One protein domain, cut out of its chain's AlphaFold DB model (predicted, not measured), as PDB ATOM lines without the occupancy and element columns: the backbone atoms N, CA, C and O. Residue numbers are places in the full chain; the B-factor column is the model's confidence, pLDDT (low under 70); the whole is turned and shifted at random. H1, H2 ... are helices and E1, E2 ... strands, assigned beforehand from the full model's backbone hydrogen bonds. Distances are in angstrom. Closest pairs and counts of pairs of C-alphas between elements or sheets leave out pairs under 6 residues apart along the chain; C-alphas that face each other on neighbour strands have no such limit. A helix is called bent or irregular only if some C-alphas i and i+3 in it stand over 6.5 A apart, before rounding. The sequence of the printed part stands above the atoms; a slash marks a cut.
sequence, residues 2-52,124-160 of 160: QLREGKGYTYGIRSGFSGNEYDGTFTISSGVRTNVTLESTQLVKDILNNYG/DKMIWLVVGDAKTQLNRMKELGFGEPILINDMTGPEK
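What this domain is: This is residues 2 to 52 and 124 to 160 of the 160 residues of the protein "Insulinase family protein" of Cytophagia bacterium (UniProt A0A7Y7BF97). A long two-stranded hairpin, E1 and E2, stands as an arm with its base near the longest helix, H2, and its turn, residues 19 to 24, sticks out free. The short helix H1 sits by the hairpin's base, H4 packs side by side with part of H2, and small H3 sits by H2's first residues; the last residues, 154 to 160, make a free tail. The printed part has 88 residues with four named helices and two named strands, in the order H1 E1 E2 H2 H3 H4, the strands antiparallel, and its class is mixed, helices and strands. It is only just loose, close to compact, with a radius of gyration of the C-alphas of 14.8 A and spans of 42 by 37 by 27 A.

How they stand to each other: Start at H1, residues 2 to 6, whose Arg 4 has its C-alpha 5.2 A from that of Thr 10, the closest pair with E1, residues 10 to 19. E1 and E2, residues 24 to 32, form a hairpin, antiparallel at 170 degrees between their directions; look for N 14 and O 29 at 3.0 A and N 25 and O 18 at 2.8 A, both within hydrogen-bond range. Next comes H2, residues 34 to 51; its closest C-alphas to E2 are those of Ser 40 and Val 32, 7.3 A apart. H1 and H2 are close but not clearly touching, the closest C-alphas being those of Leu 3 and Ser 40 at 6.8 A. H3, residues 134 to 137, only just touches H2, with 3 pairs of C-alphas within 8 A, and H2 touches it with residues 34 to 38 alone; the closest C-alphas are those of Thr 37 and Gln 137 at 7.3 A. H4, residues 139 to 144, touches H2 at its residues 38 to 42 alone, the closest C-alphas those of Leu 38 and Met 141 at 6.1 A, at a shallow tilt of 14 degrees, the same way. H3 and H4 meet only through their link. E1 and H2 are apart, as are E2 and H4, among others. In H1 every O i to N i+4 pair is within hydrogen-bond range; H2 has 12 of 14, H4 has 0 of 2 but 3 of 3 O i to N i+3 pairs, and H3 is too short for an i+4 pair.

Where its parts are: Find C-alpha 2 at (-38.750, -16.118, -23.883), where H1 begins. E1 runs 26.8 A to C-alpha 19 at (-35.645, -15.215, 3.071), and E2 runs back 25.8 A. H2 spans 25.6 A and is irregular, with C-alphas 35 and 38 at 8.0 A. H3 spans 5.1 A; H4, 10.3 A long, ends at C-alpha 144 at (-39.465, -33.252, -18.192).

The domain as a whole: Look between C-alphas 52 and 124 for the cut, 15.0 A wide, where residues 53 to 123 are not printed. The farthest two C-alphas, those of Gly 52 and Lys 160, are 47.1 A apart. Of the links printed whole, those of H1 to E1, E1 to E2, E2 to H2 and H3 to H4 are tight. Residues 145 to 160 hold no named element, and in the B-factor column residues 154 to 160 are under 70, against a mean pLDDT of 88.9 over the printed part.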
ATOM      1  N   GLN A   2     -38.441 -14.923 -23.079       87.38
ATOM      2  CA  GLN A   2     -38.750 -16.118 -23.883       87.38
ATOM      3  C   GLN A   2     -40.212 -16.619 -23.809       87.38
ATOM      4  O   GLN A   2     -40.840 -16.756 -24.854       87.38
ATOM      5  N   LEU A   3     -40.805 -16.807 -22.618       86.94
ATOM      6  CA  LEU A   3     -42.192 -17.308 -22.513       86.94
ATOM      7  C   LEU A   3     -43.254 -16.320 -23.030       86.94
ATOM      8  O   LEU A   3     -44.209 -16.730 -23.685       86.94
ATOM      9  N   ARG A   4     -43.119 -15.024 -22.715       87.44
ATOM     10  CA  ARG A   4     -44.123 -14.000 -23.057       87.44
ATOM     11  C   ARG A   4     -43.933 -13.455 -24.468       87.44
ATOM     12  O   ARG A   4     -44.845 -13.518 -25.273       87.44
ATOM     13  N   GLU A   5     -42.759 -12.913 -24.757       84.12
ATOM     14  CA  GLU A   5     -42.479 -12.236 -26.028       84.12
ATOM     15  C   GLU A   5     -42.076 -13.235 -27.110       84.12
ATOM     16  O   GLU A   5     -42.527 -13.123 -28.242       84.12
ATOM     17  N   GLY A   6     -41.272 -14.243 -26.758       83.38
ATOM     18  CA  GLY A   6     -40.795 -15.233 -27.728       83.38
ATOM     19  C   GLY A   6     -41.857 -16.254 -28.145       83.38
ATOM     20  O   GLY A   6     -41.872 -16.685 -29.295       83.38
ATOM     21  N   LYS A   7     -42.731 -16.665 -27.217       88.69
ATOM     22  CA  LYS A   7     -43.704 -17.752 -27.438       88.69
ATOM     23  C   LYS A   7     -45.165 -17.365 -27.204       88.69
ATOM     24  O   LYS A   7     -46.058 -18.098 -27.624       88.69
ATOM     25  N   GLY A   8     -45.438 -16.252 -26.523       89.88
ATOM     26  CA  GLY A   8     -46.806 -15.858 -26.180       89.88
ATOM     27  C   GLY A   8     -47.536 -16.879 -25.304       89.88
ATOM     28  O   GLY A   8     -48.749 -17.016 -25.428       89.88
ATOM     29  N   TYR A   9     -46.833 -17.652 -24.469       92.38
ATOM     30  CA  TYR A   9     -47.418 -18.724 -23.645       92.38
ATOM     31  C   TYR A   9     -48.050 -18.222 -22.346       92.38
ATOM     32  O   TYR A   9     -48.935 -18.877 -21.794       92.38
ATOM     33  N   THR A  10     -47.635 -17.043 -21.885       91.88
ATOM     34  CA  THR A  10     -48.087 -16.437 -20.633       91.88
ATOM     35  C   THR A  10     -48.342 -14.945 -20.788       91.88
ATOM     36  O   THR A  10     -47.695 -14.278 -21.596       91.88
ATOM     37  N   TYR A  11     -49.224 -14.407 -19.946       90.56
ATOM     38  CA  TYR A  11     -49.323 -12.969 -19.701       90.56
ATOM     39  C   TYR A  11     -48.159 -12.440 -18.850       90.56
ATOM     40  O   TYR A  11     -47.767 -11.280 -18.989       90.56
ATOM     41  N   GLY A  12     -47.571 -13.280 -17.995       91.75
ATOM     42  CA  GLY A  12     -46.509 -12.882 -17.084       91.75
ATOM     43  C   GLY A  12     -45.803 -14.061 -16.421       91.75
ATOM     44  O   GLY A  12     -46.408 -15.047 -16.003       91.75
ATOM     45  N   ILE A  13     -44.490 -13.920 -16.290       94.69
ATOM     46  CA  ILE A  13     -43.635 -14.796 -15.497       94.69
ATOM     47  C   ILE A  13     -42.787 -13.913 -14.590       94.69
ATOM     48  O   ILE A  13     -42.263 -12.889 -15.037       94.69
ATOM     49  N   ARG A  14     -42.683 -14.289 -13.318       95.00
ATOM     50  CA  ARG A  14     -41.876 -13.581 -12.323       95.00
ATOM     51  C   ARG A  14     -41.002 -14.562 -11.562       95.00
ATOM     52  O   ARG A  14     -41.429 -15.684 -11.292       95.00
ATOM     53  N   SER A  15     -39.814 -14.107 -11.199       94.62
ATOM     54  CA  SER A  15     -38.927 -14.794 -10.273       94.62
ATOM     55  C   SER A  15     -38.565 -13.869  -9.117       94.62
ATOM     56  O   SER A  15     -38.640 -12.645  -9.248       94.62
ATOM     57  N   GLY A  16     -38.210 -14.443  -7.975       94.19
ATOM     58  CA  GLY A  16     -37.837 -13.661  -6.808       94.19
ATOM     59  C   GLY A  16     -37.129 -14.491  -5.755       94.19
ATOM     60  O   GLY A  16     -37.320 -15.704  -5.674       94.19
ATOM     61  N   PHE A  17     -36.325 -13.797  -4.959       92.81
ATOM     62  CA  PHE A  17     -35.735 -14.317  -3.737       92.81
ATOM     63  C   PHE A  17     -36.527 -13.785  -2.542       92.81
ATOM     64  O   PHE A  17     -36.859 -12.598  -2.501       92.81
ATOM     65  N   SER A  18     -36.790 -14.647  -1.570       91.06
ATOM     66  CA  SER A  18     -37.301 -14.286  -0.244       91.06
ATOM     67  C   SER A  18     -36.529 -15.063   0.809       91.06
ATOM     68  O   SER A  18     -36.112 -16.180   0.534       91.06
ATOM     69  N   GLY A  19     -36.341 -14.509   2.000       87.50
ATOM     70  CA  GLY A  19     -35.645 -15.215   3.071       87.50
ATOM     71  C   GLY A  19     -35.546 -14.399   4.347       87.50
ATOM     72  O   GLY A  19     -35.866 -13.208   4.353       87.50
ATOM     73  N   ASN A  20     -35.121 -15.076   5.406       85.31
ATOM     74  CA  ASN A  20     -34.837 -14.528   6.727       85.31
ATOM     75  C   ASN A  20     -33.404 -14.945   7.147       85.31
ATOM     76  O   ASN A  20     -32.586 -15.293   6.296       85.31
ATOM     77  N   GLU A  21     -33.078 -14.890   8.440       82.12
ATOM     78  CA  GLU A  21     -31.744 -15.240   8.963       82.12
ATOM     79  C   GLU A  21     -31.374 -16.725   8.834       82.12
ATOM     80  O   GLU A  21     -30.195 -17.071   8.893       82.12
ATOM     81  N   TYR A  22     -32.360 -17.604   8.664       85.69
ATOM     82  CA  TYR A  22     -32.186 -19.052   8.631       85.69
ATOM     83  C   TYR A  22     -32.176 -19.582   7.202       85.69
ATOM     84  O   TYR A  22     -31.222 -20.236   6.777       85.69
ATOM     85  N   ASP A  23     -33.247 -19.311   6.464       86.81
ATOM     86  CA  ASP A  23     -33.491 -19.890   5.157       86.81
ATOM     87  C   ASP A  23     -34.085 -18.883   4.171       86.81
ATOM     88  O   ASP A  23     -34.633 -17.830   4.514       86.81
ATOM     89  N   GLY A  24     -33.927 -19.210   2.892       91.06
ATOM     90  CA  GLY A  24     -34.446 -18.416   1.797       91.06
ATOM     91  C   GLY A  24     -34.797 -19.286   0.606       91.06
ATOM     92  O   GLY A  24     -34.214 -20.345   0.380       91.06
ATOM     93  N   THR A  25     -35.767 -18.823  -0.168       93.62
ATOM     94  CA  THR A  25     -36.288 -19.504  -1.343       93.62
ATOM     95  C   THR A  25     -36.080 -18.648  -2.582       93.62
ATOM     96  O   THR A  25     -36.219 -17.422  -2.562       93.62
ATOM     97  N   PHE A  26     -35.768 -19.316  -3.690       95.19
ATOM     98  CA  PHE A  26     -35.877 -18.755  -5.027       95.19
ATOM     99  C   PHE A  26     -37.089 -19.381  -5.707       95.19
ATOM    100  O   PHE A  26     -37.166 -20.599  -5.848       95.19
ATOM    101  N   THR A  27     -38.048 -18.552  -6.105       96.50
ATOM    102  CA  THR A  27     -39.307 -19.025  -6.692       96.50
ATOM    103  C   THR A  27     -39.502 -18.426  -8.073       96.50
ATOM    104  O   THR A  27     -39.293 -17.228  -8.263       96.50
ATOM    105  N   ILE A  28     -39.972 -19.243  -9.018       96.75
ATOM    106  CA  ILE A  28     -40.474 -18.810 -10.325       96.75
ATOM    107  C   ILE A  28     -41.963 -19.144 -10.392       96.75
ATOM    108  O   ILE A  28     -42.369 -20.249 -10.055       96.75
ATOM    109  N   SER A  29     -42.791 -18.189 -10.817       96.62
ATOM    110  CA  SER A  29     -44.232 -18.406 -10.993       96.62
ATOM    111  C   SER A  29     -44.739 -17.794 -12.293       96.62
ATOM    112  O   SER A  29     -44.363 -16.680 -12.671       96.62
ATOM    113  N   SER A  30     -45.606 -18.533 -12.983       96.12
ATOM    114  CA  SER A  30     -46.266 -18.093 -14.209       96.12
ATOM    115  C   SER A  30     -47.583 -18.836 -14.403       96.12
ATOM    116  O   SER A  30     -47.662 -20.035 -14.147       96.12
ATOM    117  N   GLY A  31     -48.606 -18.125 -14.875       95.81
ATOM    118  CA  GLY A  31     -49.820 -18.741 -15.408       95.81
ATOM    119  C   GLY A  31     -49.676 -18.935 -16.914       95.81
ATOM    120  O   GLY A  31     -49.389 -17.973 -17.629       95.81
ATOM    121  N   VAL A  32     -49.873 -20.156 -17.401       95.69
ATOM    122  CA  VAL A  32     -49.745 -20.513 -18.825       95.69
ATOM    123  C   VAL A  32     -51.034 -21.150 -19.332       95.69
ATOM    124  O   VAL A  32     -51.841 -21.637 -18.539       95.69
ATOM    125  N   ARG A  33     -51.253 -21.155 -20.652       92.06
ATOM    126  CA  ARG A  33     -52.374 -21.916 -21.227       92.06
ATOM    127  C   ARG A  33     -52.137 -23.418 -21.047       92.06
ATOM    128  O   ARG A  33     -51.022 -23.888 -21.248       92.06
ATOM    129  N   THR A  34     -53.200 -24.170 -20.766       91.69
ATOM    130  CA  THR A  34     -53.138 -25.623 -20.517       91.69
ATOM    131  C   THR A  34     -52.441 -26.401 -21.632       91.69
ATOM    132  O   THR A  34     -51.696 -27.337 -21.371       91.69
ATOM    133  N   ASN A  35     -52.643 -26.013 -22.893       90.75
ATOM    134  CA  ASN A  35     -52.068 -26.728 -24.030       90.75
ATOM    135  C   ASN A  35     -50.549 -26.539 -24.196       90.75
ATOM    136  O   ASN A  35     -49.966 -27.226 -25.025       90.75
ATOM    137  N   VAL A  36     -49.928 -25.623 -23.441       95.00
ATOM    138  CA  VAL A  36     -48.482 -25.342 -23.483       95.00
ATOM    139  C   VAL A  36     -47.810 -25.540 -22.122       95.00
ATOM    140  O   VAL A  36     -46.753 -24.960 -21.867       95.00
ATOM    141  N   THR A  37     -48.428 -26.298 -21.209       96.00
ATOM    142  CA  THR A  37     -47.890 -26.533 -19.862       96.00
ATOM    143  C   THR A  37     -46.526 -27.217 -19.911       96.00
ATOM    144  O   THR A  37     -45.585 -26.690 -19.325       96.00
ATOM    145  N   LEU A  38     -46.386 -28.331 -20.640       96.12
ATOM    146  CA  LEU A  38     -45.106 -29.044 -20.759       96.12
ATOM    147  C   LEU A  38     -44.033 -28.143 -21.375       96.12
ATOM    148  O   LEU A  38     -42.951 -27.989 -20.822       96.12
ATOM    149  N   GLU A  39     -44.364 -27.506 -22.492       96.44
ATOM    150  CA  GLU A  39     -43.465 -26.667 -23.277       96.44
ATOM    151  C   GLU A  39     -42.990 -25.452 -22.476       96.44
ATOM    152  O   GLU A  39     -41.830 -25.054 -22.566       96.44
ATOM    153  N   SER A  40     -43.876 -24.861 -21.673       96.56
ATOM    154  CA  SER A  40     -43.522 -23.742 -20.798       96.56
ATOM    155  C   SER A  40     -42.613 -24.188 -19.659       96.56
ATOM    156  O   SER A  40     -41.640 -23.499 -19.362       96.56
ATOM    157  N   THR A  41     -42.909 -25.331 -19.035       95.88
ATOM    158  CA  THR A  41     -42.106 -25.894 -17.943       95.88
ATOM    159  C   THR A  41     -40.716 -26.294 -18.435       95.88
ATOM    160  O   THR A  41     -39.723 -25.910 -17.820       95.88
ATOM    161  N   GLN A  42     -40.630 -26.957 -19.591       96.19
ATOM    162  CA  GLN A  42     -39.363 -27.303 -20.233       96.19
ATOM    163  C   GLN A  42     -38.552 -26.049 -20.566       96.19
ATOM    164  O   GLN A  42     -37.371 -25.979 -20.251       96.19
ATOM    165  N   LEU A  43     -39.189 -25.009 -21.110       96.12
ATOM    166  CA  LEU A  43     -38.497 -23.758 -21.410       96.12
ATOM    167  C   LEU A  43     -37.943 -23.080 -20.146       96.12
ATOM    168  O   LEU A  43     -36.852 -22.519 -20.183       96.12
ATOM    169  N   VAL A  44     -38.663 -23.125 -19.019       96.19
ATOM    170  CA  VAL A  44     -38.132 -22.629 -17.736       96.19
ATOM    171  C   VAL A  44     -36.939 -23.469 -17.286       96.19
ATOM    172  O   VAL A  44     -35.941 -22.891 -16.861       96.19
ATOM    173  N   LYS A  45     -37.008 -24.798 -17.425       95.44
ATOM    174  CA  LYS A  45     -35.899 -25.709 -17.105       95.44
ATOM    175  C   LYS A  45     -34.655 -25.369 -17.929       95.44
ATOM    176  O   LYS A  45     -33.582 -25.168 -17.365       95.44
ATOM    177  N   ASP A  46     -34.816 -25.196 -19.237       94.81
ATOM    178  CA  ASP A  46     -33.721 -24.859 -20.150       94.81
ATOM    179  C   ASP A  46     -33.108 -23.491 -19.827       94.81
ATOM    180  O   ASP A  46     -31.892 -23.315 -19.904       94.81
ATOM    181  N   ILE A  47     -33.933 -22.506 -19.451       94.56
ATOM    182  CA  ILE A  47     -33.451 -21.188 -19.020       94.56
ATOM    183  C   ILE A  47     -32.634 -21.308 -17.735       94.56
ATOM    184  O   ILE A  47     -31.588 -20.674 -17.647       94.56
ATOM    185  N   LEU A  48     -33.103 -22.079 -16.748       94.56
ATOM    186  CA  LEU A  48     -32.408 -22.271 -15.473       94.56
ATOM    187  C   LEU A  48     -31.029 -22.897 -15.685       94.56
ATOM    188  O   LEU A  48     -30.032 -22.318 -15.254       94.56
ATOM    189  N   ASN A  49     -30.974 -24.000 -16.433       93.25
ATOM    190  CA  ASN A  49     -29.735 -24.714 -16.733       93.25
ATOM    191  C   ASN A  49     -28.733 -23.816 -17.486       93.25
ATOM    192  O   ASN A  49     -27.556 -23.713 -17.138       93.25
ATOM    193  N   ASN A  50     -29.221 -23.044 -18.463       94.50
ATOM    194  CA  ASN A  50     -28.374 -22.145 -19.243       94.50
ATOM    195  C   ASN A  50     -28.092 -20.794 -18.566       94.50
ATOM    196  O   ASN A  50     -27.280 -20.032 -19.091       94.50
ATOM    197  N   TYR A  51     -28.722 -20.461 -17.431       94.44
ATOM    198  CA  TYR A  51     -28.633 -19.114 -16.859       94.44
ATOM    199  C   TYR A  51     -27.200 -18.749 -16.473       94.44
ATOM    200  O   TYR A  51     -26.736 -17.667 -16.810       94.44
ATOM    201  N   GLY A  52     -26.487 -19.652 -15.795       93.56
ATOM    202  CA  GLY A  52     -25.078 -19.456 -15.456       93.56
ATOM    203  C   GLY A  52     -24.203 -19.385 -16.714       93.56
ATOM    204  O   GLY A  52     -23.686 -18.311 -17.024       93.56
ATOM    205  N   ASP A 124     -32.775 -29.634 -10.696       90.25
ATOM    206  CA  ASP A 124     -33.103 -30.979 -10.221       90.25
ATOM    207  C   ASP A 124     -33.410 -30.979  -8.716       90.25
ATOM    208  O   ASP A 124     -34.100 -31.865  -8.210       90.25
ATOM    209  N   LYS A 125     -32.938 -29.958  -7.986       92.19
ATOM    210  CA  LYS A 125     -33.264 -29.731  -6.567       92.19
ATOM    211  C   LYS A 125     -34.458 -28.802  -6.349       92.19
ATOM    212  O   LYS A 125     -34.884 -28.619  -5.207       92.19
ATOM    213  N   MET A 126     -34.997 -28.195  -7.406       94.75
ATOM    214  CA  MET A 126     -36.178 -27.340  -7.301       94.75
ATOM    215  C   MET A 126     -37.460 -28.167  -7.186       94.75
ATOM    216  O   MET A 126     -37.615 -29.218  -7.800       94.75
ATOM    217  N   ILE A 127     -38.431 -27.646  -6.434       94.62
ATOM    218  CA  ILE A 127     -39.780 -28.216  -6.390       94.62
ATOM    219  C   ILE A 127     -40.580 -27.663  -7.572       94.62
ATOM    220  O   ILE A 127     -40.843 -26.462  -7.651       94.62
ATOM    221  N   TRP A 128     -41.008 -28.555  -8.463       95.19
ATOM    222  CA  TRP A 128     -41.848 -28.226  -9.611       95.19
ATOM    223  C   TRP A 128     -43.309 -28.551  -9.305       95.19
ATOM    224  O   TRP A 128     -43.708 -29.712  -9.270       95.19
ATOM    225  N   LEU A 129     -44.119 -27.513  -9.089       95.12
ATOM    226  CA  LEU A 129     -45.555 -27.645  -8.858       95.12
ATOM    227  C   LEU A 129     -46.338 -27.154 -10.076       95.12
ATOM    228  O   LEU A 129     -46.259 -25.984 -10.450       95.12
ATOM    229  N   VAL A 130     -47.144 -28.042 -10.653       94.31
ATOM    230  CA  VAL A 130     -48.055 -27.727 -11.756       94.31
ATOM    231  C   VAL A 130     -49.488 -27.870 -11.267       94.31
ATOM    232  O   VAL A 130     -49.891 -28.929 -10.795       94.31
ATOM    233  N   VAL A 131     -50.275 -26.805 -11.414       93.75
ATOM    234  CA  VAL A 131     -51.709 -26.803 -11.105       93.75
ATOM    235  C   VAL A 131     -52.480 -26.681 -12.416       93.75
ATOM    236  O   VAL A 131     -52.359 -25.677 -13.116       93.75
ATOM    237  N   GLY A 132     -53.252 -27.710 -12.767       91.12
ATOM    238  CA  GLY A 132     -53.984 -27.777 -14.032       91.12
ATOM    239  C   GLY A 132     -54.765 -29.081 -14.200       91.12
ATOM    240  O   GLY A 132     -54.959 -29.829 -13.244       91.12
ATOM    241  N   ASP A 133     -55.220 -29.355 -15.424       91.50
ATOM    242  CA  ASP A 133     -55.964 -30.575 -15.746       91.50
ATOM    243  C   ASP A 133     -55.043 -31.806 -15.799       91.50
ATOM    244  O   ASP A 133     -54.321 -32.037 -16.775       91.50
ATOM    245  N   ALA A 134     -55.091 -32.621 -14.744       91.44
ATOM    246  CA  ALA A 134     -54.284 -33.831 -14.629       91.44
ATOM    247  C   ALA A 134     -54.584 -34.851 -15.738       91.44
ATOM    248  O   ALA A 134     -53.661 -35.531 -16.188       91.44
ATOM    249  N   LYS A 135     -55.830 -34.930 -16.234       91.06
ATOM    250  CA  LYS A 135     -56.213 -35.907 -17.269       91.06
ATOM    251  C   LYS A 135     -55.420 -35.707 -18.557       91.06
ATOM    252  O   LYS A 135     -55.080 -36.682 -19.220       91.06
ATOM    253  N   THR A 136     -55.119 -34.455 -18.901       92.00
ATOM    254  CA  THR A 136     -54.400 -34.114 -20.134       92.00
ATOM    255  C   THR A 136     -52.917 -33.832 -19.916       92.00
ATOM    256  O   THR A 136     -52.129 -34.071 -20.830       92.00
ATOM    257  N   GLN A 137     -52.508 -33.336 -18.741       94.25
ATOM    258  CA  GLN A 137     -51.127 -32.886 -18.527       94.25
ATOM    259  C   GLN A 137     -50.258 -33.853 -17.718       94.25
ATOM    260  O   GLN A 137     -49.053 -33.875 -17.951       94.25
ATOM    261  N   LEU A 138     -50.815 -34.668 -16.810       93.12
ATOM    262  CA  LEU A 138     -50.011 -35.458 -15.864       93.12
ATOM    263  C   LEU A 138     -49.014 -36.377 -16.583       93.12
ATOM    264  O   LEU A 138     -47.818 -36.306 -16.327       93.12
ATOM    265  N   ASN A 139     -49.488 -37.167 -17.550       93.75
ATOM    266  CA  ASN A 139     -48.620 -38.077 -18.304       93.75
ATOM    267  C   ASN A 139     -47.572 -37.342 -19.148       93.75
ATOM    268  O   ASN A 139     -46.461 -37.842 -19.293       93.75
ATOM    269  N   ARG A 140     -47.893 -36.145 -19.657       94.94
ATOM    270  CA  ARG A 140     -46.943 -35.323 -20.420       94.94
ATOM    271  C   ARG A 140     -45.784 -34.843 -19.549       94.94
ATOM    272  O   ARG A 140     -44.673 -34.714 -20.040       94.94
ATOM    273  N   MET A 141     -46.006 -34.610 -18.249       95.19
ATOM    274  CA  MET A 141     -44.945 -34.129 -17.347       95.19
ATOM    275  C   MET A 141     -43.788 -35.124 -17.189       95.19
ATOM    276  O   MET A 141     -42.691 -34.704 -16.831       95.19
ATOM    277  N   LYS A 142     -43.986 -36.408 -17.518       94.94
ATOM    278  CA  LYS A 142     -42.905 -37.409 -17.557       94.94
ATOM    279  C   LYS A 142     -41.778 -37.014 -18.517       94.94
ATOM    280  O   LYS A 142     -40.618 -37.333 -18.273       94.94
ATOM    281  N   GLU A 143     -42.105 -36.274 -19.578       95.44
ATOM    282  CA  GLU A 143     -41.141 -35.807 -20.582       95.44
ATOM    283  C   GLU A 143     -40.141 -34.775 -20.025       95.44
ATOM    284  O   GLU A 143     -39.098 -34.559 -20.634       95.44
ATOM    285  N   LEU A 144     -40.394 -34.188 -18.845       92.94
ATOM    286  CA  LEU A 144     -39.465 -33.252 -18.192       92.94
ATOM    287  C   LEU A 144     -38.199 -33.928 -17.646       92.94
ATOM    288  O   LEU A 144     -37.234 -33.243 -17.300       92.94
ATOM    289  N   GLY A 145     -38.197 -35.259 -17.525       92.94
ATOM    290  CA  GLY A 145     -37.033 -36.020 -17.068       92.94
ATOM    291  C   GLY A 145     -36.753 -35.939 -15.563       92.94
ATOM    292  O   GLY A 145     -35.680 -36.346 -15.141       92.94
ATOM    293  N   PHE A 146     -37.700 -35.453 -14.753       91.25
ATOM    294  CA  PHE A 146     -37.601 -35.451 -13.283       91.25
ATOM    295  C   PHE A 146     -38.123 -36.746 -12.628       91.25
ATOM    296  O   PHE A 146     -38.171 -36.851 -11.404       91.25
ATOM    297  N   GLY A 147     -38.526 -37.734 -13.433       90.62
ATOM    298  CA  GLY A 147     -39.144 -38.978 -12.974       90.62
ATOM    299  C   GLY A 147     -40.671 -38.965 -13.067       90.62
ATOM    300  O   GLY A 147     -41.263 -38.193 -13.822       90.62
ATOM    301  N   GLU A 148     -41.308 -39.873 -12.326       93.31
ATOM    302  CA  GLU A 148     -42.765 -40.024 -12.322       93.31
ATOM    303  C   GLU A 148     -43.435 -38.875 -11.542       93.31
ATOM    304  O   GLU A 148     -43.129 -38.680 -10.363       93.31
ATOM    305  N   PRO A 149     -44.345 -38.101 -12.165       93.31
ATOM    306  CA  PRO A 149     -45.020 -37.003 -11.491       93.31
ATOM    307  C   PRO A 149     -45.993 -37.536 -10.436       93.31
ATOM    308  O   PRO A 149     -46.780 -38.448 -10.685       93.31
ATOM    309  N   ILE A 150     -45.971 -36.917  -9.258       92.75
ATOM    310  CA  ILE A 150     -46.831 -37.284  -8.133       92.75
ATOM    311  C   ILE A 150     -48.100 -36.432  -8.181       92.75
ATOM    312  O   ILE A 150     -48.042 -35.202  -8.118       92.75
ATOM    313  N   LEU A 151     -49.262 -37.081  -8.269       92.81
ATOM    314  CA  LEU A 151     -50.549 -36.404  -8.151       92.81
ATOM    315  C   LEU A 151     -50.845 -36.122  -6.669       92.81
ATOM    316  O   LEU A 151     -51.049 -37.042  -5.888       92.81
ATOM    317  N   ILE A 152     -50.887 -34.844  -6.282       88.69
ATOM    318  CA  ILE A 152     -51.102 -34.428  -4.878       88.69
ATOM    319  C   ILE A 152     -52.599 -34.455  -4.486       88.69
ATOM    320  O   ILE A 152     -52.939 -34.500  -3.307       88.69
ATOM    321  N   ASN A 153     -53.508 -34.485  -5.469       73.44
ATOM    322  CA  ASN A 153     -54.954 -34.308  -5.275       73.44
ATOM    323  C   ASN A 153     -55.783 -35.603  -5.151       73.44
ATOM    324  O   ASN A 153     -56.991 -35.554  -5.365       73.44
ATOM    325  N   ASP A 154     -55.211 -36.734  -4.725       57.91
ATOM    326  CA  ASP A 154     -56.024 -37.910  -4.334       57.91
ATOM    327  C   ASP A 154     -56.871 -37.675  -3.060       57.91
ATOM    328  O   ASP A 154     -57.590 -38.557  -2.590       57.91
ATOM    329  N   MET A 155     -56.866 -36.453  -2.516       51.34
ATOM    330  CA  MET A 155     -57.913 -35.992  -1.615       51.34
ATOM    331  C   MET A 155     -59.178 -35.696  -2.423       51.34
ATOM    332  O   MET A 155     -59.330 -34.623  -3.007       51.34
ATOM    333  N   THR A 156     -60.095 -36.661  -2.417       45.88
ATOM    334  CA  THR A 156     -61.514 -36.505  -2.747       45.88
ATOM    335  C   THR A 156     -62.106 -35.298  -2.004       45.88
ATOM    336  O   THR A 156     -62.616 -35.420  -0.891       45.88
ATOM    337  N   GLY A 157     -62.010 -34.104  -2.586       47.62
ATOM    338  CA  GLY A 157     -62.852 -32.973  -2.208       47.62
ATOM    339  C   GLY A 157     -64.281 -33.241  -2.690       47.62
ATOM    340  O   GLY A 157     -64.433 -33.893  -3.725       47.62
ATOM    341  N   PRO A 158     -65.321 -32.797  -1.961       45.28
ATOM    342  CA  PRO A 158     -66.697 -33.166  -2.272       45.28
ATOM    343  C   PRO A 158     -67.052 -32.733  -3.698       45.28
ATOM    344  O   PRO A 158     -66.768 -31.598  -4.095       45.28
ATOM    345  N   GLU A 159     -67.651 -33.655  -4.456       47.12
ATOM    346  CA  GLU A 159     -68.293 -33.348  -5.733       47.12
ATOM    347  C   GLU A 159     -69.229 -32.145  -5.536       47.12
ATOM    348  O   GLU A 159     -69.982 -32.086  -4.561       47.12
ATOM    349  N   LYS A 160     -69.112 -31.150  -6.421       39.34
ATOM    350  CA  LYS A 160     -70.052 -30.028  -6.484       39.34
ATOM    351  C   LYS A 160     -71.325 -30.438  -7.200       39.34
ATOM    352  O   LYS A 160     -71.191 -31.134  -8.230       39.34
TER     353      LYS A 160